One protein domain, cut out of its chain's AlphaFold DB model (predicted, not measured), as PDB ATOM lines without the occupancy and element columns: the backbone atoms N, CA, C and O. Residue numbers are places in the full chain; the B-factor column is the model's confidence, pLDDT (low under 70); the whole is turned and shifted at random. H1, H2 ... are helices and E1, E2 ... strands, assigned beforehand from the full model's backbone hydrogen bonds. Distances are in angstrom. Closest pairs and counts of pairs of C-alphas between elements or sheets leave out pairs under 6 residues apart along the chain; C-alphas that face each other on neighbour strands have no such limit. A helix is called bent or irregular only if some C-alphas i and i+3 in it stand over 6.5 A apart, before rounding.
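Overview. This is residues 430 to 476 and 622 to 725 of the 969 residues of an uncharacterized protein of Leptolyngbya sp. PCC 7376 (UniProt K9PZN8). A small antiparallel sheet of three strands, in the order E1, E3, E2, forms the middle of a long rod, with helices H1 to H4 gathered at one end and H6 to H8 at the other. H5 and the loop of residues 649 to 667 lie in the part between these ends. The printed part has 151 residues with eight named helices and three named strands, in the order E1, H1, H2, H3, H4, H5, E2, E3, H6, H7, H8, and its class is mostly helix. It is only just extended, close to loose, with a radius of gyration of the C-alphas of 22.4 A and spans of 73 by 28 by 21 A.

Arrangement. Inner strand E3, residues 673 to 677, is antiparallel to edge strand E1, residues 430 to 439; N 436 and O 676 are 3.0 A apart, within hydrogen-bond range. With edge strand E2, residues 668 to 670, E3 forms a hairpin, and N 673 and O 670 are 2.8 A apart. H4, residues 628 to 638, only grazes the sheet with residues 633 to 637. It touches H1, residues 448 to 461, about perpendicular at 78 degrees, the closest C-alphas being those of Val 457 and Ile 635, 6.5 A apart. H1 forms a helical hairpin with H2, residues 465 to 473, touching it with residues 455 to 459 alone; the closest C-alphas, of Glu 459 and Lys 468, are 5.5 A apart. H3, residues 622 to 626, is close to H4 but not clearly touching, with C-alphas 624 and 631 closest at 7.1 A. H5, residues 641 to 648, touches no helix. H6, residues 683 to 692, only grazes the sheet with residues 686 to 690 and touches H8, residues 714 to 724; their closest C-alphas, of Asn 684 and Lys 717, are 7.5 A apart. H7, residues 697 to 707, and H8 are near each other. Helix packing is mostly crossed, with no touching pair at a shallow tilt. Every O i to N i+4 pair is within hydrogen-bond range in H2 to H7, against 8 of 10 in H1 and 6 of 7 in H8.

Along the chain. E1 begins at C-alpha 430 (4.841, -27.482, 18.594) and is 28.7 A long. H1, 17.5 A long, is irregular: C-alphas 453 and 456 are 8.1 A apart. H4 is 15.6 A long, H7 15.4 A and H8 15.5 A, ending at C-alpha 724 (9.150, -32.154, 7.749).

Size, cuts and confidence. The C-alphas farthest apart, of Ala 473 and Gly 708, are 73.7 A apart. Residues 477 to 621 are not printed, and C-alphas 476 and 622 are 17.9 A apart across the cut. The link from H5 to E2 is long, with 19 residues. Mean pLDDT of the printed part is 82.8, and residues 473 to 476 and 655 are under 70.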
ATOM      1  N   ILE A 430       3.710 -27.517  19.527       90.19
ATOM      2  CA  ILE A 430       4.841 -27.482  18.594       90.19
ATOM      3  C   ILE A 430       5.637 -28.764  18.712       90.19
ATOM      4  O   ILE A 430       5.975 -29.358  17.698       90.19
ATOM      5  N   ASP A 431       5.971 -29.157  19.938       89.12
ATOM      6  CA  ASP A 431       6.912 -30.243  20.154       89.12
ATOM      7  C   ASP A 431       6.512 -31.120  21.334       89.12
ATOM      8  O   ASP A 431       5.833 -30.686  22.273       89.12
ATOM      9  N   TYR A 432       6.941 -32.373  21.236       90.19
ATOM     10  CA  TYR A 432       6.670 -33.429  22.193       90.19
ATOM     11  C   TYR A 432       7.983 -34.100  22.549       90.19
ATOM     12  O   TYR A 432       8.620 -34.747  21.718       90.19
ATOM     13  N   GLU A 433       8.353 -33.981  23.813       88.94
ATOM     14  CA  GLU A 433       9.546 -34.610  24.353       88.94
ATOM     15  C   GLU A 433       9.140 -35.777  25.237       88.94
ATOM     16  O   GLU A 433       8.401 -35.610  26.215       88.94
ATOM     17  N   ARG A 434       9.655 -36.962  24.922       89.38
ATOM     18  CA  ARG A 434       9.530 -38.123  25.796       89.38
ATOM     19  C   ARG A 434      10.394 -37.919  27.040       89.38
ATOM     20  O   ARG A 434      11.520 -37.433  26.961       89.38
ATOM     21  N   ARG A 435       9.865 -38.300  28.200       87.81
ATOM     22  CA  ARG A 435      10.554 -38.242  29.492       87.81
ATOM     23  C   ARG A 435      10.406 -39.560  30.227       87.81
ATOM     24  O   ARG A 435       9.366 -40.212  30.135       87.81
ATOM     25  N   ILE A 436      11.433 -39.932  30.977       86.75
ATOM     26  CA  ILE A 436      11.385 -41.058  31.906       86.75
ATOM     27  C   ILE A 436      11.457 -40.530  33.334       86.75
ATOM     28  O   ILE A 436      12.319 -39.720  33.664       86.75
ATOM     29  N   PHE A 437      10.526 -40.973  34.165       86.06
ATOM     30  CA  PHE A 437      10.475 -40.700  35.590       86.06
ATOM     31  C   PHE A 437      11.139 -41.867  36.307       86.06
ATOM     32  O   PHE A 437      10.605 -42.974  36.310       86.06
ATOM     33  N   VAL A 438      12.318 -41.626  36.869       86.12
ATOM     34  CA  VAL A 438      13.109 -42.641  37.567       86.12
ATOM     35  C   VAL A 438      12.887 -42.485  39.072       86.12
ATOM     36  O   VAL A 438      13.198 -41.412  39.596       86.12
ATOM     37  N   PRO A 439      12.371 -43.504  39.780       84.81
ATOM     38  CA  PRO A 439      12.228 -43.463  41.228       84.81
ATOM     39  C   PRO A 439      13.605 -43.491  41.885       84.81
ATOM     40  O   PRO A 439      14.448 -44.340  41.583       84.81
ATOM     41  N   VAL A 440      13.841 -42.551  42.792       84.00
ATOM     42  CA  VAL A 440      15.090 -42.440  43.542       84.00
ATOM     43  C   VAL A 440      14.793 -42.687  45.011       84.00
ATOM     44  O   VAL A 440      13.787 -42.229  45.556       84.00
ATOM     45  N   LYS A 441      15.668 -43.448  45.668       85.00
ATOM     46  CA  LYS A 441      15.541 -43.694  47.101       85.00
ATOM     47  C   LYS A 441      15.772 -42.389  47.865       85.00
ATOM     48  O   LYS A 441      16.752 -41.688  47.612       85.00
ATOM     49  N   LEU A 442      14.882 -42.100  48.812       84.19
ATOM     50  CA  LEU A 442      15.026 -40.993  49.757       84.19
ATOM     51  C   LEU A 442      16.332 -41.128  50.547       84.19
ATOM     52  O   LEU A 442      16.764 -42.240  50.872       84.19
ATOM     53  N   PHE A 443      16.973 -39.997  50.836       84.31
ATOM     54  CA  PHE A 443      18.147 -40.000  51.695       84.31
ATOM     55  C   PHE A 443      17.736 -40.206  53.154       84.31
ATOM     56  O   PHE A 443      16.794 -39.584  53.628       84.31
ATOM     57  N   ASP A 444      18.487 -41.058  53.849       84.19
ATOM     58  CA  ASP A 444      18.411 -41.222  55.300       84.19
ATOM     59  C   ASP A 444      19.333 -40.174  55.947       84.19
ATOM     60  O   ASP A 444      20.564 -40.261  55.864       84.19
ATOM     61  N   PHE A 445      18.736 -39.141  56.533       82.94
ATOM     62  CA  PHE A 445      19.415 -38.063  57.246       82.94
ATOM     63  C   PHE A 445      19.867 -38.483  58.650       82.94
ATOM     64  O   PHE A 445      20.638 -37.750  59.276       82.94
ATOM     65  N   LYS A 446      19.524 -39.686  59.127       79.44
ATOM     66  CA  LYS A 446      20.168 -40.276  60.314       79.44
ATOM     67  C   LYS A 446      21.620 -40.658  60.047       79.44
ATOM     68  O   LYS A 446      22.402 -40.767  61.000       79.44
ATOM     69  N   ASP A 447      22.021 -40.849  58.785       78.88
ATOM     70  CA  ASP A 447      23.430 -41.008  58.418       78.88
ATOM     71  C   ASP A 447      24.133 -39.633  58.358       78.88
ATOM     72  O   ASP A 447      23.912 -38.851  57.424       78.88
ATOM     73  N   PRO A 448      25.074 -39.333  59.282       74.12
ATOM     74  CA  PRO A 448      25.779 -38.053  59.290       74.12
ATOM     75  C   PRO A 448      26.576 -37.789  58.005       74.12
ATOM     76  O   PRO A 448      26.884 -36.640  57.695       74.12
ATOM     77  N   ARG A 449      26.923 -38.832  57.237       80.69
ATOM     78  CA  ARG A 449      27.655 -38.686  55.969       80.69
ATOM     79  C   ARG A 449      26.837 -37.944  54.919       80.69
ATOM     80  O   ARG A 449      27.412 -37.159  54.164       80.69
ATOM     81  N   VAL A 450      25.523 -38.171  54.883       84.06
ATOM     82  CA  VAL A 450      24.602 -37.486  53.966       84.06
ATOM     83  C   VAL A 450      24.556 -36.003  54.313       84.06
ATOM     84  O   VAL A 450      24.790 -35.159  53.445       84.06
ATOM     85  N   ILE A 451      24.355 -35.691  55.598       82.94
ATOM     86  CA  ILE A 451      24.305 -34.314  56.097       82.94
ATOM     87  C   ILE A 451      25.615 -33.583  55.794       82.94
ATOM     88  O   ILE A 451      25.588 -32.484  55.252       82.94
ATOM     89  N   LEU A 452      26.771 -34.186  56.085       82.62
ATOM     90  CA  LEU A 452      28.072 -33.552  55.853       82.62
ATOM     91  C   LEU A 452      28.373 -33.347  54.363       82.62
ATOM     92  O   LEU A 452      28.939 -32.316  53.994       82.62
ATOM     93  N   ARG A 453      27.985 -34.294  53.498       85.19
ATOM     94  CA  ARG A 453      28.195 -34.192  52.046       85.19
ATOM     95  C   ARG A 453      27.358 -33.077  51.424       85.19
ATOM     96  O   ARG A 453      27.889 -32.324  50.611       85.19
ATOM     97  N   TYR A 454      26.085 -32.974  51.807       88.50
ATOM     98  CA  TYR A 454      25.117 -32.040  51.215       88.50
ATOM     99  C   TYR A 454      24.807 -30.828  52.099       88.50
ATOM    100  O   TYR A 454      23.873 -30.078  51.823       88.50
ATOM    101  N   ARG A 455      25.622 -30.582  53.130       86.69
ATOM    102  CA  ARG A 455      25.435 -29.517  54.124       86.69
ATOM    103  C   ARG A 455      25.097 -28.164  53.507       86.69
ATOM    104  O   ARG A 455      24.152 -27.516  53.932       86.69
ATOM    105  N   ARG A 456      25.846 -27.751  52.483       86.69
ATOM    106  CA  ARG A 456      25.655 -26.454  51.816       86.69
ATOM    107  C   ARG A 456      24.275 -26.324  51.163       86.69
ATOM    108  O   ARG A 456      23.700 -25.242  51.177       86.69
ATOM    109  N   VAL A 457      23.762 -27.416  50.601       87.00
ATOM    110  CA  VAL A 457      22.441 -27.474  49.963       87.00
ATOM    111  C   VAL A 457      21.354 -27.453  51.035       87.00
ATOM    112  O   VAL A 457      20.428 -26.653  50.960       87.00
ATOM    113  N   LEU A 458      21.521 -28.244  52.099       86.62
ATOM    114  CA  LEU A 458      20.603 -28.272  53.242       86.62
ATOM    115  C   LEU A 458      20.506 -26.907  53.950       86.62
ATOM    116  O   LEU A 458      19.407 -26.455  54.256       86.62
ATOM    117  N   GLU A 459      21.629 -26.204  54.140       84.94
ATOM    118  CA  GLU A 459      21.676 -24.842  54.702       84.94
ATOM    119  C   GLU A 459      20.988 -23.786  53.812       84.94
ATOM    120  O   GLU A 459      20.536 -22.750  54.316       84.94
ATOM    121  N   ALA A 460      20.951 -24.011  52.494       84.75
ATOM    122  CA  ALA A 460      20.296 -23.126  51.532       84.75
ATOM    123  C   ALA A 460      18.783 -23.374  51.454       84.75
ATOM    124  O   ALA A 460      18.021 -22.423  51.306       84.75
ATOM    125  N   LEU A 461      18.364 -24.636  51.571       83.12
ATOM    126  CA  LEU A 461      16.961 -25.047  51.525       83.12
ATOM    127  C   LEU A 461      16.237 -24.826  52.854       83.12
ATOM    128  O   LEU A 461      15.033 -24.572  52.867       83.12
ATOM    129  N   THR A 462      16.943 -24.933  53.984       82.69
ATOM    130  CA  THR A 462      16.316 -24.745  55.292       82.69
ATOM    131  C   THR A 462      15.981 -23.273  55.539       82.69
ATOM    132  O   THR A 462      16.823 -22.376  55.425       82.69
ATOM    133  N   THR A 463      14.728 -23.025  55.920       76.12
ATOM    134  CA  THR A 463      14.259 -21.695  56.342       76.12
ATOM    135  C   THR A 463      14.380 -21.522  57.865       76.12
ATOM    136  O   THR A 463      14.230 -20.419  58.390       76.12
ATOM    137  N   ASP A 464      14.672 -22.597  58.610       74.88
ATOM    138  CA  ASP A 464      14.840 -22.545  60.061       74.88
ATOM    139  C   ASP A 464      16.215 -22.026  60.467       74.88
ATOM    140  O   ASP A 464      17.224 -22.680  60.229       74.88
ATOM    141  N   ALA A 465      16.245 -20.888  61.163       73.00
ATOM    142  CA  ALA A 465      17.463 -20.338  61.744       73.00
ATOM    143  C   ALA A 465      18.164 -21.309  62.719       73.00
ATOM    144  O   ALA A 465      19.386 -21.405  62.692       73.00
ATOM    145  N   THR A 466      17.409 -22.065  63.517       70.44
ATOM    146  CA  THR A 466      17.919 -23.023  64.513       70.44
ATOM    147  C   THR A 466      18.556 -24.230  63.838       70.44
ATOM    148  O   THR A 466      19.699 -24.572  64.128       70.44
ATOM    149  N   VAL A 467      17.852 -24.853  62.886       75.88
ATOM    150  CA  VAL A 467      18.394 -25.975  62.098       75.88
ATOM    151  C   VAL A 467      19.578 -25.502  61.265       75.88
ATOM    152  O   VAL A 467      20.568 -26.217  61.166       75.88
ATOM    153  N   LYS A 468      19.540 -24.279  60.725       77.50
ATOM    154  CA  LYS A 468      20.665 -23.685  59.996       77.50
ATOM    155  C   LYS A 468      21.889 -23.487  60.880       77.50
ATOM    156  O   LYS A 468      22.994 -23.780  60.440       77.50
ATOM    157  N   GLU A 469      21.716 -23.026  62.115       72.06
ATOM    158  CA  GLU A 469      22.809 -22.891  63.079       72.06
ATOM    159  C   GLU A 469      23.364 -24.261  63.496       72.06
ATOM    160  O   GLU A 469      24.579 -24.441  63.547       72.06
ATOM    161  N   GLN A 470      22.499 -25.259  63.701       71.81
ATOM    162  CA  GLN A 470      22.905 -26.635  64.015       71.81
ATOM    163  C   GLN A 470      23.644 -27.304  62.842       71.81
ATOM    164  O   GLN A 470      24.701 -27.904  63.043       71.81
ATOM    165  N   LEU A 471      23.161 -27.122  61.609       75.50
ATOM    166  CA  LEU A 471      23.853 -27.518  60.378       75.50
ATOM    167  C   LEU A 471      25.162 -26.746  60.190       75.50
ATOM    168  O   LEU A 471      26.126 -27.309  59.678       75.50
ATOM    169  N   ALA A 472      25.241 -25.492  60.643       72.69
ATOM    170  CA  ALA A 472      26.457 -24.695  60.556       72.69
ATOM    171  C   ALA A 472      27.525 -25.119  61.588       72.69
ATOM    172  O   ALA A 472      28.725 -25.136  61.294       72.69
ATOM    173  N   ALA A 473      27.095 -25.489  62.794       65.00
ATOM    174  CA  ALA A 473      27.939 -25.963  63.893       65.00
ATOM    175  C   ALA A 473      28.373 -27.437  63.741       65.00
ATOM    176  O   ALA A 473      29.191 -27.947  64.512       65.00
ATOM    177  N   ALA A 474      27.831 -28.111  62.731       59.41
ATOM    178  CA  ALA A 474      28.086 -29.484  62.342       59.41
ATOM    179  C   ALA A 474      29.567 -29.797  62.078       59.41
ATOM    180  O   ALA A 474      30.085 -29.509  60.997       59.41
ATOM    181  N   ASN A 475      30.220 -30.478  63.020       56.75
ATOM    182  CA  ASN A 475      31.520 -31.123  62.822       56.75
ATOM    183  C   ASN A 475      31.373 -32.642  63.003       56.75
ATOM    184  O   ASN A 475      30.471 -33.085  63.716       56.75
ATOM    185  N   GLU A 476      32.268 -33.428  62.393       52.53
ATOM    186  CA  GLU A 476      32.203 -34.902  62.255       52.53
ATOM    187  C   GLU A 476      31.884 -35.689  63.549       52.53
ATOM    188  O   GLU A 476      31.386 -36.807  63.466       52.53
ATOM    189  N   GLN A 622      15.827 -34.791  63.438       73.56
ATOM    190  CA  GLN A 622      14.390 -35.042  63.473       73.56
ATOM    191  C   GLN A 622      13.653 -34.200  62.416       73.56
ATOM    192  O   GLN A 622      12.881 -34.735  61.630       73.56
ATOM    193  N   HIS A 623      13.960 -32.903  62.319       77.38
ATOM    194  CA  HIS A 623      13.363 -32.026  61.312       77.38
ATOM    195  C   HIS A 623      13.696 -32.445  59.869       77.38
ATOM    196  O   HIS A 623      12.837 -32.359  58.986       77.38
ATOM    197  N   LEU A 624      14.940 -32.863  59.610       80.25
ATOM    198  CA  LEU A 624      15.363 -33.339  58.293       80.25
ATOM    199  C   LEU A 624      14.647 -34.641  57.909       80.25
ATOM    200  O   LEU A 624      14.212 -34.758  56.769       80.25
ATOM    201  N   GLU A 625      14.483 -35.570  58.850       80.81
ATOM    202  CA  GLU A 625      13.765 -36.839  58.664       80.81
ATOM    203  C   GLU A 625      12.263 -36.637  58.435       80.81
ATOM    204  O   GLU A 625      11.690 -37.185  57.494       80.81
ATOM    205  N   GLU A 626      11.620 -35.782  59.234       78.44
ATOM    206  CA  GLU A 626      10.205 -35.426  59.062       78.44
ATOM    207  C   GLU A 626       9.931 -34.805  57.682       78.44
ATOM    208  O   GLU A 626       8.842 -34.952  57.133       78.44
ATOM    209  N   ASN A 627      10.935 -34.150  57.092       79.19
ATOM    210  CA  ASN A 627      10.853 -33.487  55.790       79.19
ATOM    211  C   ASN A 627      11.786 -34.131  54.748       79.19
ATOM    212  O   ASN A 627      12.266 -33.451  53.832       79.19
ATOM    213  N   ALA A 628      12.044 -35.440  54.864       81.00
ATOM    214  CA  ALA A 628      13.072 -36.122  54.078       81.00
ATOM    215  C   ALA A 628      12.862 -35.992  52.561       81.00
ATOM    216  O   ALA A 628      13.828 -35.826  51.810       81.00
ATOM    217  N   LEU A 629      11.605 -35.999  52.105       81.06
ATOM    218  CA  LEU A 629      11.251 -35.815  50.697       81.06
ATOM    219  C   LEU A 629      11.663 -34.435  50.169       81.06
ATOM    220  O   LEU A 629      12.315 -34.355  49.130       81.06
ATOM    221  N   TYR A 630      11.336 -33.367  50.897       81.12
ATOM    222  CA  TYR A 630      11.652 -31.992  50.504       81.12
ATOM    223  C   TYR A 630      13.166 -31.781  50.359       81.12
ATOM    224  O   TYR A 630      13.647 -31.265  49.347       81.12
ATOM    225  N   TYR A 631      13.935 -32.229  51.355       84.19
ATOM    226  CA  TYR A 631      15.388 -32.084  51.339       84.19
ATOM    227  C   TYR A 631      16.047 -32.988  50.292       84.19
ATOM    228  O   TYR A 631      16.967 -32.544  49.604       84.19
ATOM    229  N   SER A 632      15.554 -34.217  50.106       86.81
ATOM    230  CA  SER A 632      16.060 -35.123  49.065       86.81
ATOM    231  C   SER A 632      15.836 -34.556  47.663       86.81
ATOM    232  O   SER A 632      16.767 -34.538  46.863       86.81
ATOM    233  N   GLN A 633      14.650 -34.008  47.388       84.62
ATOM    234  CA  GLN A 633      14.335 -33.344  46.121       84.62
ATOM    235  C   GLN A 633      15.267 -32.167  45.824       84.62
ATOM    236  O   GLN A 633      15.761 -32.031  44.704       84.62
ATOM    237  N   GLY A 634      15.544 -31.331  46.825       84.25
ATOM    238  CA  GLY A 634      16.472 -30.218  46.658       84.25
ATOM    239  C   GLY A 634      17.915 -30.673  46.417       84.25
ATOM    240  O   GLY A 634      18.609 -30.070  45.602       84.25
ATOM    241  N   ILE A 635      18.351 -31.772  47.046       87.31
ATOM    242  CA  ILE A 635      19.654 -32.393  46.757       87.31
ATOM    243  C   ILE A 635      19.698 -32.914  45.315       87.31
ATOM    244  O   ILE A 635      20.665 -32.657  44.605       87.31
ATOM    245  N   TRP A 636      18.655 -33.609  44.858       87.44
ATOM    246  CA  TRP A 636      18.581 -34.166  43.504       87.44
ATOM    247  C   TRP A 636      18.672 -33.104  42.401       87.44
ATOM    248  O   TRP A 636      19.298 -33.359  41.373       87.44
ATOM    249  N   LEU A 637      18.090 -31.918  42.617       83.56
ATOM    250  CA  LEU A 637      18.180 -30.793  41.678       83.56
ATOM    251  C   LEU A 637      19.552 -30.105  41.668       83.56
ATOM    252  O   LEU A 637      19.921 -29.539  40.643       83.56
ATOM    253  N   ASP A 638      20.293 -30.134  42.779       86.38
ATOM    254  CA  ASP A 638      21.642 -29.547  42.867       86.38
ATOM    255  C   ASP A 638      22.743 -30.505  42.368       86.38
ATOM    256  O   ASP A 638      23.869 -30.084  42.101       86.38
ATOM    257  N   MET A 639      22.443 -31.801  42.218       86.56
ATOM    258  CA  MET A 639      23.411 -32.795  41.745       86.56
ATOM    259  C   MET A 639      23.899 -32.513  40.314       86.56
ATOM    260  O   MET A 639      23.115 -32.287  39.393       86.56
ATOM    261  N   ASP A 640      25.219 -32.613  40.115       87.44
ATOM    262  CA  ASP A 640      25.868 -32.465  38.806       87.44
ATOM    263  C   ASP A 640      25.389 -33.569  37.835       87.44
ATOM    264  O   ASP A 640      25.340 -34.746  38.223       87.44
ATOM    265  N   PRO A 641      25.108 -33.241  36.557       86.38
ATOM    266  CA  PRO A 641      24.800 -34.231  35.522       86.38
ATOM    267  C   PRO A 641      25.794 -35.405  35.446       86.38
ATOM    268  O   PRO A 641      25.423 -36.534  35.130       86.38
ATOM    269  N   THR A 642      27.067 -35.184  35.777       87.06
ATOM    270  CA  THR A 642      28.093 -36.238  35.806       87.06
ATOM    271  C   THR A 642      27.818 -37.280  36.893       87.06
ATOM    272  O   THR A 642      28.062 -38.471  36.687       87.06
ATOM    273  N   ASP A 643      27.325 -36.855  38.056       86.31
ATOM    274  CA  ASP A 643      26.999 -37.752  39.165       86.31
ATOM    275  C   ASP A 643      25.675 -38.484  38.910       86.31
ATOM    276  O   ASP A 643      25.593 -39.685  39.182       86.31
ATOM    277  N   TRP A 644      24.703 -37.827  38.265       86.94
ATOM    278  CA  TRP A 644      23.511 -38.492  37.726       86.94
ATOM    279  C   TRP A 644      23.859 -39.568  36.702       86.94
ATOM    280  O   TRP A 644      23.388 -40.699  36.807       86.94
ATOM    281  N   MET A 645      24.751 -39.263  35.758       83.12
ATOM    282  CA  MET A 645      25.191 -40.236  34.763       83.12
ATOM    283  C   MET A 645      25.842 -41.453  35.431       83.12
ATOM    284  O   MET A 645      25.496 -42.581  35.094       83.12
ATOM    285  N   LYS A 646      26.713 -41.259  36.436       83.88
ATOM    286  CA  LYS A 646      27.299 -42.375  37.205       83.88
ATOM    287  C   LYS A 646      26.241 -43.222  37.910       83.88
ATOM    288  O   LYS A 646      26.366 -44.444  37.902       83.88
ATOM    289  N   ALA A 647      25.233 -42.591  38.512       83.19
ATOM    290  CA  ALA A 647      24.150 -43.296  39.194       83.19
ATOM    291  C   ALA A 647      23.295 -44.125  38.217       83.19
ATOM    292  O   ALA A 647      22.871 -45.230  38.546       83.19
ATOM    293  N   LEU A 648      23.089 -43.623  36.998       83.75
ATOM    294  CA  LEU A 648      22.210 -44.234  35.997       83.75
ATOM    295  C   LEU A 648      22.918 -45.282  35.117       83.75
ATOM    296  O   LEU A 648      22.246 -46.055  34.437       83.75
ATOM    297  N   LEU A 649      24.255 -45.380  35.157       80.00
ATOM    298  CA  LEU A 649      25.036 -46.383  34.407       80.00
ATOM    299  C   LEU A 649      24.677 -47.833  34.760       80.00
ATOM    300  O   LEU A 649      24.796 -48.716  33.914       80.00
ATOM    301  N   THR A 650      24.274 -48.096  36.004       74.56
ATOM    302  CA  THR A 650      23.939 -49.449  36.479       74.56
ATOM    303  C   THR A 650      22.472 -49.816  36.272       74.56
ATOM    304  O   THR A 650      22.078 -50.931  36.610       74.56
ATOM    305  N   VAL A 651      21.660 -48.898  35.742       78.19
ATOM    306  CA  VAL A 651      20.205 -49.050  35.634       78.19
ATOM    307  C   VAL A 651      19.814 -49.373  34.192       78.19
ATOM    308  O   VAL A 651      20.279 -48.746  33.236       78.19
ATOM    309  N   THR A 652      18.930 -50.356  34.027       78.75
ATOM    310  CA  THR A 652      18.313 -50.702  32.743       78.75
ATOM    311  C   THR A 652      16.802 -50.491  32.823       78.75
ATOM    312  O   THR A 652      16.190 -50.715  33.863       78.75
ATOM    313  N   TYR A 653      16.190 -50.053  31.724       77.06
ATOM    314  CA  TYR A 653      14.741 -49.923  31.581       77.06
ATOM    315  C   TYR A 653      14.302 -50.700  30.341       77.06
ATOM    316  O   TYR A 653      14.843 -50.500  29.252       77.06
ATOM    317  N   LYS A 654      13.367 -51.646  30.511       71.94
ATOM    318  CA  LYS A 654      12.893 -52.558  29.446       71.94
ATOM    319  C   LYS A 654      14.048 -53.222  28.658       71.94
ATOM    320  O   LYS A 654      13.995 -53.363  27.442       71.94
ATOM    321  N   GLY A 655      15.120 -53.610  29.361       68.88
ATOM    322  CA  GLY A 655      16.290 -54.294  28.791       68.88
ATOM    323  C   GLY A 655      17.314 -53.397  28.079       68.88
ATOM    324  O   GLY A 655      18.370 -53.898  27.692       68.88
ATOM    325  N   LYS A 656      17.054 -52.089  27.938       73.81
ATOM    326  CA  LYS A 656      18.019 -51.108  27.415       73.81
ATOM    327  C   LYS A 656      18.726 -50.383  28.576       73.81
ATOM    328  O   LYS A 656      18.073 -50.080  29.576       73.81
ATOM    329  N   PRO A 657      20.042 -50.116  28.497       77.88
ATOM    330  CA  PRO A 657      20.725 -49.279  29.484       77.88
ATOM    331  C   PRO A 657      20.145 -47.862  29.456       77.88
ATOM    332  O   PRO A 657      19.977 -47.298  28.381       77.88
ATOM    333  N   VAL A 658      19.841 -47.290  30.624       78.50
ATOM    334  CA  VAL A 658      19.181 -45.975  30.714       78.50
ATOM    335  C   VAL A 658      20.152 -44.845  30.380       78.50
ATOM    336  O   VAL A 658      19.813 -43.971  29.595       78.50
ATOM    337  N   ALA A 659      21.377 -44.891  30.913       77.06
ATOM    338  CA  ALA A 659      22.371 -43.820  30.787       77.06
ATOM    339  C   ALA A 659      22.646 -43.289  29.359       77.06
ATOM    340  O   ALA A 659      22.718 -42.073  29.220       77.06
ATOM    341  N   PRO A 660      22.816 -44.117  28.303       78.38
ATOM    342  CA  PRO A 660      23.029 -43.597  26.947       78.38
ATOM    343  C   PRO A 660      21.754 -43.053  26.290       78.38
ATOM    344  O   PRO A 660      21.842 -42.354  25.290       78.38
ATOM    345  N   THR A 661      20.581 -43.389  26.822       80.56
ATOM    346  CA  THR A 661      19.275 -43.085  26.222       80.56
ATOM    347  C   THR A 661      18.613 -41.857  26.853       80.56
ATOM    348  O   THR A 661      17.547 -41.431  26.420       80.56
ATOM    349  N   ILE A 662      19.223 -41.266  27.880       85.06
ATOM    350  CA  ILE A 662      18.681 -40.097  28.572       85.06
ATOM    351  C   ILE A 662      19.691 -38.961  28.615       85.06
ATOM    352  O   ILE A 662      20.903 -39.171  28.626       85.06
ATOM    353  N   GLU A 663      19.177 -37.746  28.740       84.44
ATOM    354  CA  GLU A 663      19.994 -36.595  29.093       84.44
ATOM    355  C   GLU A 663      20.088 -36.499  30.626       84.44
ATOM    356  O   GLU A 663      19.055 -36.433  31.294       84.44
ATOM    357  N   PRO A 664      21.293 -36.470  31.229       82.12
ATOM    358  CA  PRO A 664      21.466 -36.563  32.684       82.12
ATOM    359  C   PRO A 664      21.128 -35.267  33.445       82.12
ATOM    360  O   PRO A 664      21.547 -35.092  34.588       82.12
ATOM    361  N   ASN A 665      20.393 -34.344  32.825       84.94
ATOM    362  CA  ASN A 665      19.933 -33.113  33.455       84.94
ATOM    363  C   ASN A 665      18.490 -33.303  33.960       84.94
ATOM    364  O   ASN A 665      17.590 -33.464  33.130       84.94
ATOM    365  N   PRO A 666      18.238 -33.309  35.283       83.94
ATOM    366  CA  PRO A 666      16.887 -33.463  35.812       83.94
ATOM    367  C   PRO A 666      16.034 -32.228  35.488       83.94
ATOM    368  O   PRO A 666      16.447 -31.094  35.719       83.94
ATOM    369  N   VAL A 667      14.822 -32.434  34.957       76.00
ATOM    370  CA  VAL A 667      13.955 -31.322  34.502       76.00
ATOM    371  C   VAL A 667      12.687 -31.168  35.339       76.00
ATOM    372  O   VAL A 667      12.137 -30.072  35.433       76.00
ATOM    373  N   ALA A 668      12.197 -32.249  35.939       74.44
ATOM    374  CA  ALA A 668      11.018 -32.218  36.798       74.44
ATOM    375  C   ALA A 668      11.123 -33.260  37.912       74.44
ATOM    376  O   ALA A 668      11.852 -34.244  37.788       74.44
ATOM    377  N   LEU A 669      10.361 -33.048  38.981       77.19
ATOM    378  CA  LEU A 669      10.219 -33.984  40.086       77.19
ATOM    379  C   LEU A 669       8.745 -34.370  40.242       77.19
ATOM    380  O   LEU A 669       7.849 -33.554  40.011       77.19
ATOM    381  N   LEU A 670       8.484 -35.605  40.648       73.94
ATOM    382  CA  LEU A 670       7.179 -36.027  41.144       73.94
ATOM    383  C   LEU A 670       7.397 -36.957  42.331       73.94
ATOM    384  O   LEU A 670       7.824 -38.092  42.145       73.94
ATOM    385  N   GLY A 671       7.095 -36.494  43.545       73.56
ATOM    386  CA  GLY A 671       7.422 -37.264  44.745       73.56
ATOM    387  C   GLY A 671       8.912 -37.615  44.750       73.56
ATOM    388  O   GLY A 671       9.755 -36.730  44.605       73.56
ATOM    389  N   ASN A 672       9.237 -38.897  44.878       81.12
ATOM    390  CA  ASN A 672      10.609 -39.401  44.812       81.12
ATOM    391  C   ASN A 672      11.105 -39.720  43.382       81.12
ATOM    392  O   ASN A 672      12.216 -40.220  43.221       81.12
ATOM    393  N   CYS A 673      10.307 -39.462  42.344       82.06
ATOM    394  CA  CYS A 673      10.705 -39.664  40.955       82.06
ATOM    395  C   CYS A 673      11.375 -38.420  40.371       82.06
ATOM    396  O   CYS A 673      10.843 -37.310  40.454       82.06
ATOM    397  N   VAL A 674      12.501 -38.632  39.694       86.50
ATOM    398  CA  VAL A 674      13.236 -37.606  38.950       86.50
ATOM    399  C   VAL A 674      13.026 -37.821  37.455       86.50
ATOM    400  O   VAL A 674      13.236 -38.919  36.940       86.50
ATOM    401  N   ALA A 675      12.576 -36.780  36.755       85.69
ATOM    402  CA  ALA A 675      12.278 -36.835  35.331       85.69
ATOM    403  C   ALA A 675      13.491 -36.429  34.486       85.69
ATOM    404  O   ALA A 675      13.963 -35.290  34.581       85.69
ATOM    405  N   PHE A 676      13.920 -37.329  33.604       88.56
ATOM    406  CA  PHE A 676      14.992 -37.100  32.635       88.56
ATOM    407  C   PHE A 676      14.438 -37.053  31.202       88.56
ATOM    408  O   PHE A 676      13.544 -37.847  30.870       88.56
ATOM    409  N   PRO A 677      14.935 -36.145  30.339       89.38
ATOM    410  CA  PRO A 677      14.634 -36.163  28.911       89.38
ATOM    411  C   PRO A 677      15.132 -37.453  28.259       89.38
ATOM    412  O   PRO A 677      16.229 -37.928  28.557       89.38
ATOM    413  N   TRP A 678      14.322 -38.014  27.365       87.75
ATOM    414  CA  TRP A 678      14.690 -39.168  26.553       87.75
ATOM    415  C   TRP A 678      15.361 -38.702  25.261       87.75
ATOM    416  O   TRP A 678      14.794 -37.898  24.522       87.75
ATOM    417  N   HIS A 679      16.538 -39.245  24.973       86.12
ATOM    418  CA  HIS A 679      17.263 -39.018  23.734       86.12
ATOM    419  C   HIS A 679      16.918 -40.118  22.722       86.12
ATOM    420  O   HIS A 679      16.986 -41.306  23.037       86.12
ATOM    421  N   PHE A 680      16.521 -39.719  21.513       85.06
ATOM    422  CA  PHE A 680      16.313 -40.635  20.390       85.06
ATOM    423  C   PHE A 680      17.577 -40.676  19.538       85.06
ATOM    424  O   PHE A 680      18.095 -39.619  19.183       85.06
ATOM    425  N   ASP A 681      18.039 -41.872  19.169       82.19
ATOM    426  CA  ASP A 681      19.270 -42.014  18.380       82.19
ATOM    427  C   ASP A 681      19.082 -41.499  16.942       82.19
ATOM    428  O   ASP A 681      20.026 -41.014  16.320       82.19
ATOM    429  N   ASN A 682      17.860 -41.614  16.401       85.50
ATOM    430  CA  ASN A 682      17.499 -41.198  15.046       85.50
ATOM    431  C   ASN A 682      16.072 -40.624  14.988       85.50
ATOM    432  O   ASN A 682      15.193 -41.031  15.751       85.50
ATOM    433  N   GLU A 683      15.800 -39.767  14.001       87.31
ATOM    434  CA  GLU A 683      14.467 -39.190  13.749       87.31
ATOM    435  C   GLU A 683      13.397 -40.257  13.463       87.31
ATOM    436  O   GLU A 683      12.258 -40.118  13.902       87.31
ATOM    437  N   ASN A 684      13.773 -41.367  12.816       86.81
ATOM    438  CA  ASN A 684      12.890 -42.519  12.606       86.81
ATOM    439  C   ASN A 684      12.363 -43.108  13.927       86.81
ATOM    440  O   ASN A 684      11.186 -43.436  14.017       86.81
ATOM    441  N   GLU A 685      13.199 -43.195  14.971       86.81
ATOM    442  CA  GLU A 685      12.775 -43.728  16.276       86.81
ATOM    443  C   GLU A 685      11.802 -42.766  16.975       86.81
ATOM    444  O   GLU A 685      10.829 -43.202  17.595       86.81
ATOM    445  N   LYS A 686      12.016 -41.449  16.827       88.81
ATOM    446  CA  LYS A 686      11.075 -40.427  17.312       88.81
ATOM    447  C   LYS A 686       9.741 -40.515  16.562       88.81
ATOM    448  O   LYS A 686       8.691 -40.453  17.198       88.81
ATOM    449  N   LEU A 687       9.770 -40.681  15.238       89.25
ATOM    450  CA  LEU A 687       8.570 -40.829  14.412       89.25
ATOM    451  C   LEU A 687       7.776 -42.089  14.784       89.25
ATOM    452  O   LEU A 687       6.565 -42.005  14.976       89.25
ATOM    453  N   ASP A 688       8.452 -43.227  14.941       89.25
ATOM    454  CA  ASP A 688       7.825 -44.483  15.358       89.25
ATOM    455  C   ASP A 688       7.155 -44.336  16.721       89.25
ATOM    456  O   ASP A 688       5.977 -44.654  16.872       89.25
ATOM    457  N   TRP A 689       7.853 -43.741  17.690       89.38
ATOM    458  CA  TRP A 689       7.284 -43.454  19.000       89.38
ATOM    459  C   TRP A 689       6.039 -42.549  18.929       89.38
ATOM    460  O   TRP A 689       5.036 -42.833  19.590       89.38
ATOM    461  N   LEU A 690       6.066 -41.475  18.130       89.69
ATOM    462  CA  LEU A 690       4.926 -40.563  17.958       89.69
ATOM    463  C   LEU A 690       3.705 -41.261  17.335       89.69
ATOM    464  O   LEU A 690       2.568 -40.971  17.718       89.69
ATOM    465  N   LEU A 691       3.930 -42.177  16.391       88.31
ATOM    466  CA  LEU A 691       2.874 -42.955  15.741       88.31
ATOM    467  C   LEU A 691       2.322 -44.049  16.666       88.31
ATOM    468  O   LEU A 691       1.105 -44.173  16.795       88.31
ATOM    469  N   GLU A 692       3.185 -44.792  17.364       87.00
ATOM    470  CA  GLU A 692       2.797 -45.838  18.325       87.00
ATOM    471  C   GLU A 692       1.967 -45.277  19.481       87.00
ATOM    472  O   GLU A 692       0.963 -45.860  19.889       87.00
ATOM    473  N   THR A 693       2.353 -44.105  19.984       83.69
ATOM    474  CA  THR A 693       1.598 -43.398  21.025       83.69
ATOM    475  C   THR A 693       0.377 -42.661  20.472       83.69
ATOM    476  O   THR A 693      -0.430 -42.151  21.247       83.69
ATOM    477  N   GLY A 694       0.192 -42.588  19.152       85.06
ATOM    478  CA  GLY A 694      -0.915 -41.869  18.523       85.06
ATOM    479  C   GLY A 694      -0.884 -40.353  18.750       85.06
ATOM    480  O   GLY A 694      -1.927 -39.713  18.657       85.06
ATOM    481  N   LEU A 695       0.281 -39.782  19.070       87.12
ATOM    482  CA  LEU A 695       0.475 -38.337  19.229       87.12
ATOM    483  C   LEU A 695       0.532 -37.601  17.893       87.12
ATOM    484  O   LEU A 695       0.384 -36.387  17.885       87.12
ATOM    485  N   LEU A 696       0.795 -38.320  16.801       88.38
ATOM    486  CA  LEU A 696       0.904 -37.797  15.437       88.38
ATOM    487  C   LEU A 696      -0.176 -38.381  14.503       88.38
ATOM    488  O   LEU A 696      -0.045 -38.366  13.285       88.38
ATOM    489  N   ASP A 697      -1.250 -38.951  15.053       85.00
ATOM    490  CA  ASP A 697      -2.246 -39.687  14.265       85.00
ATOM    491  C   ASP A 697      -2.999 -38.775  13.282       85.00
ATOM    492  O   ASP A 697      -3.222 -39.136  12.123       85.00
ATOM    493  N   ARG A 698      -3.377 -37.565  13.708       85.25
ATOM    494  CA  ARG A 698      -4.264 -36.690  12.935       85.25
ATOM    495  C   ARG A 698      -3.549 -36.032  11.763       85.25
ATOM    496  O   ARG A 698      -4.047 -36.084  10.635       85.25
ATOM    497  N   ASP A 699      -2.420 -35.382  12.024       85.44
ATOM    498  CA  ASP A 699      -1.708 -34.598  11.019       85.44
ATOM    499  C   ASP A 699      -1.026 -35.541  10.005       85.44
ATOM    500  O   ASP A 699      -1.046 -35.268   8.800       85.44
ATOM    501  N   PHE A 700      -0.557 -36.715  10.450       87.75
ATOM    502  CA  PHE A 700      -0.033 -37.761   9.566       87.75
ATOM    503  C   PHE A 700      -1.116 -38.384   8.684       87.75
ATOM    504  O   PHE A 700      -0.923 -38.488   7.474       87.75
ATOM    505  N   THR A 701      -2.292 -38.716   9.231       86.75
ATOM    506  CA  THR A 701      -3.416 -39.239   8.429       86.75
ATOM    507  C   THR A 701      -3.897 -38.216   7.393       86.75
ATOM    508  O   THR A 701      -4.198 -38.565   6.244       86.75
ATOM    509  N   ALA A 702      -3.940 -36.930   7.758       86.94
ATOM    510  CA  ALA A 702      -4.279 -35.855   6.829       86.94
ATOM    511  C   ALA A 702      -3.249 -35.735   5.692       86.94
ATOM    512  O   ALA A 702      -3.626 -35.566   4.527       86.94
ATOM    513  N   TRP A 703      -1.958 -35.866   6.009       89.25
ATOM    514  CA  TRP A 703      -0.894 -35.911   5.011       89.25
ATOM    515  C   TRP A 703      -1.008 -37.143   4.103       89.25
ATOM    516  O   TRP A 703      -1.013 -36.971   2.884       89.25
ATOM    517  N   GLN A 704      -1.200 -38.347   4.658       89.69
ATOM    518  CA  GLN A 704      -1.384 -39.590   3.894       89.69
ATOM    519  C   GLN A 704      -2.560 -39.494   2.917       89.69
ATOM    520  O   GLN A 704      -2.443 -39.881   1.755       89.69
ATOM    521  N   THR A 705      -3.678 -38.908   3.356       87.88
ATOM    522  CA  THR A 705      -4.859 -38.685   2.507       87.88
ATOM    523  C   THR A 705      -4.548 -37.738   1.345       87.88
ATOM    524  O   THR A 705      -5.032 -37.932   0.231       87.88
ATOM    525  N   LYS A 706      -3.718 -36.715   1.581       89.12
ATOM    526  CA  LYS A 706      -3.323 -35.732   0.564       89.12
ATOM    527  C   LYS A 706      -2.323 -36.299  -0.451       89.12
ATOM    528  O   LYS A 706      -2.347 -35.884  -1.608       89.12
ATOM    529  N   THR A 707      -1.446 -37.207  -0.029       89.81
ATOM    530  CA  THR A 707      -0.414 -37.833  -0.876       89.81
ATOM    531  C   THR A 707      -0.864 -39.148  -1.515       89.81
ATOM    532  O   THR A 707      -0.290 -39.552  -2.523       89.81
ATOM    533  N   GLY A 708      -1.922 -39.780  -0.997       87.38
ATOM    534  CA  GLY A 708      -2.513 -41.010  -1.531       87.38
ATOM    535  C   GLY A 708      -1.926 -42.310  -0.968       87.38
ATOM    536  O   GLY A 708      -2.149 -43.368  -1.557       87.38
ATOM    537  N   TYR A 709      -1.188 -42.261   0.145       86.31
ATOM    538  CA  TYR A 709      -0.673 -43.459   0.822       86.31
ATOM    539  C   TYR A 709      -1.750 -44.118   1.696       86.31
ATOM    540  O   TYR A 709      -2.507 -43.432   2.377       86.31
ATOM    541  N   SER A 710      -1.815 -45.455   1.695       77.38
ATOM    542  CA  SER A 710      -2.850 -46.230   2.406       77.38
ATOM    543  C   SER A 710      -2.337 -47.081   3.573       77.38
ATOM    544  O   SER A 710      -3.142 -47.523   4.391       77.38
ATOM    545  N   SER A 711      -1.025 -47.317   3.682       83.00
ATOM    546  CA  SER A 711      -0.415 -48.050   4.798       83.00
ATOM    547  C   SER A 711       0.867 -47.380   5.279       83.00
ATOM    548  O   SER A 711       1.584 -46.765   4.493       83.00
ATOM    549  N   VAL A 712       1.173 -47.535   6.567       84.44
ATOM    550  CA  VAL A 712       2.423 -47.056   7.170       84.44
ATOM    551  C   VAL A 712       3.530 -48.062   6.849       84.44
ATOM    552  O   VAL A 712       3.633 -49.103   7.492       84.44
ATOM    553  N   THR A 713       4.314 -47.787   5.809       87.75
ATOM    554  CA  THR A 713       5.533 -48.535   5.458       87.75
ATOM    555  C   THR A 713       6.763 -47.667   5.710       87.75
ATOM    556  O   THR A 713       6.639 -46.449   5.830       87.75
ATOM    557  N   ASP A 714       7.952 -48.267   5.765       86.44
ATOM    558  CA  ASP A 714       9.197 -47.514   5.993       86.44
ATOM    559  C   ASP A 714       9.450 -46.468   4.890       86.44
ATOM    560  O   ASP A 714       9.838 -45.344   5.189       86.44
ATOM    561  N   GLU A 715       9.085 -46.766   3.637       86.12
ATOM    562  CA  GLU A 715       9.134 -45.804   2.522       86.12
ATOM    563  C   GLU A 715       8.233 -44.575   2.757       86.12
ATOM    564  O   GLU A 715       8.580 -43.453   2.398       86.12
ATOM    565  N   VAL A 716       7.059 -44.774   3.368       87.38
ATOM    566  CA  VAL A 716       6.122 -43.685   3.691       87.38
ATOM    567  C   VAL A 716       6.650 -42.843   4.850       87.38
ATOM    568  O   VAL A 716       6.468 -41.627   4.846       87.38
ATOM    569  N   LYS A 717       7.320 -43.467   5.824       87.06
ATOM    570  CA  LYS A 717       7.979 -42.763   6.932       87.06
ATOM    571  C   LYS A 717       9.125 -41.887   6.427       87.06
ATOM    572  O   LYS A 717       9.163 -40.711   6.771       87.06
ATOM    573  N   GLU A 718       9.983 -42.415   5.553       88.00
ATOM    574  CA  GLU A 718      11.055 -41.637   4.914       88.00
ATOM    575  C   GLU A 718      10.489 -40.460   4.108       88.00
ATOM    576  O   GLU A 718      10.926 -39.326   4.286       88.00
ATOM    577  N   ALA A 719       9.441 -40.684   3.305       87.62
ATOM    578  CA  ALA A 719       8.793 -39.615   2.542       87.62
ATOM    579  C   ALA A 719       8.165 -38.520   3.429       87.62
ATOM    580  O   ALA A 719       8.069 -37.361   3.014       87.62
ATOM    581  N   TYR A 720       7.704 -38.873   4.632       88.19
ATOM    582  CA  TYR A 720       7.206 -37.906   5.609       88.19
ATOM    583  C   TYR A 720       8.350 -37.104   6.245       88.19
ATOM    584  O   TYR A 720       8.249 -35.882   6.356       88.19
ATOM    585  N   LEU A 721       9.452 -37.763   6.611       88.25
ATOM    586  CA  LEU A 721      10.637 -37.101   7.163       88.25
ATOM    587  C   LEU A 721      11.301 -36.162   6.154       88.25
ATOM    588  O   LEU A 721      11.631 -35.039   6.515       88.25
ATOM    589  N   ASP A 722      11.383 -36.533   4.877       89.12
ATOM    590  CA  ASP A 722      11.904 -35.650   3.820       89.12
ATOM    591  C   ASP A 722      11.117 -34.330   3.699       89.12
ATOM    592  O   ASP A 722      11.656 -33.305   3.274       89.12
ATOM    593  N   LEU A 723       9.830 -34.339   4.061       87.62
ATOM    594  CA  LEU A 723       8.978 -33.152   4.037       87.62
ATOM    595  C   LEU A 723       9.162 -32.268   5.276       87.62
ATOM    596  O   LEU A 723       9.163 -31.041   5.149       87.62
ATOM    597  N   VAL A 724       9.219 -32.874   6.464       83.75
ATOM    598  CA  VAL A 724       9.150 -32.154   7.749       83.75
ATOM    599  C   VAL A 724      10.543 -31.903   8.347       83.75
ATOM    600  O   VAL A 724      10.718 -30.959   9.115       83.75
ATOM    601  N   GLY A 725      11.553 -32.677   7.944       85.12
ATOM    602  CA  GLY A 725      12.853 -32.748   8.603       85.12
ATOM    603  C   GLY A 725      12.708 -33.496   9.921       85.12
ATOM    604  O   GLY A 725      12.678 -34.721   9.944       85.12
TER     605      GLY A 725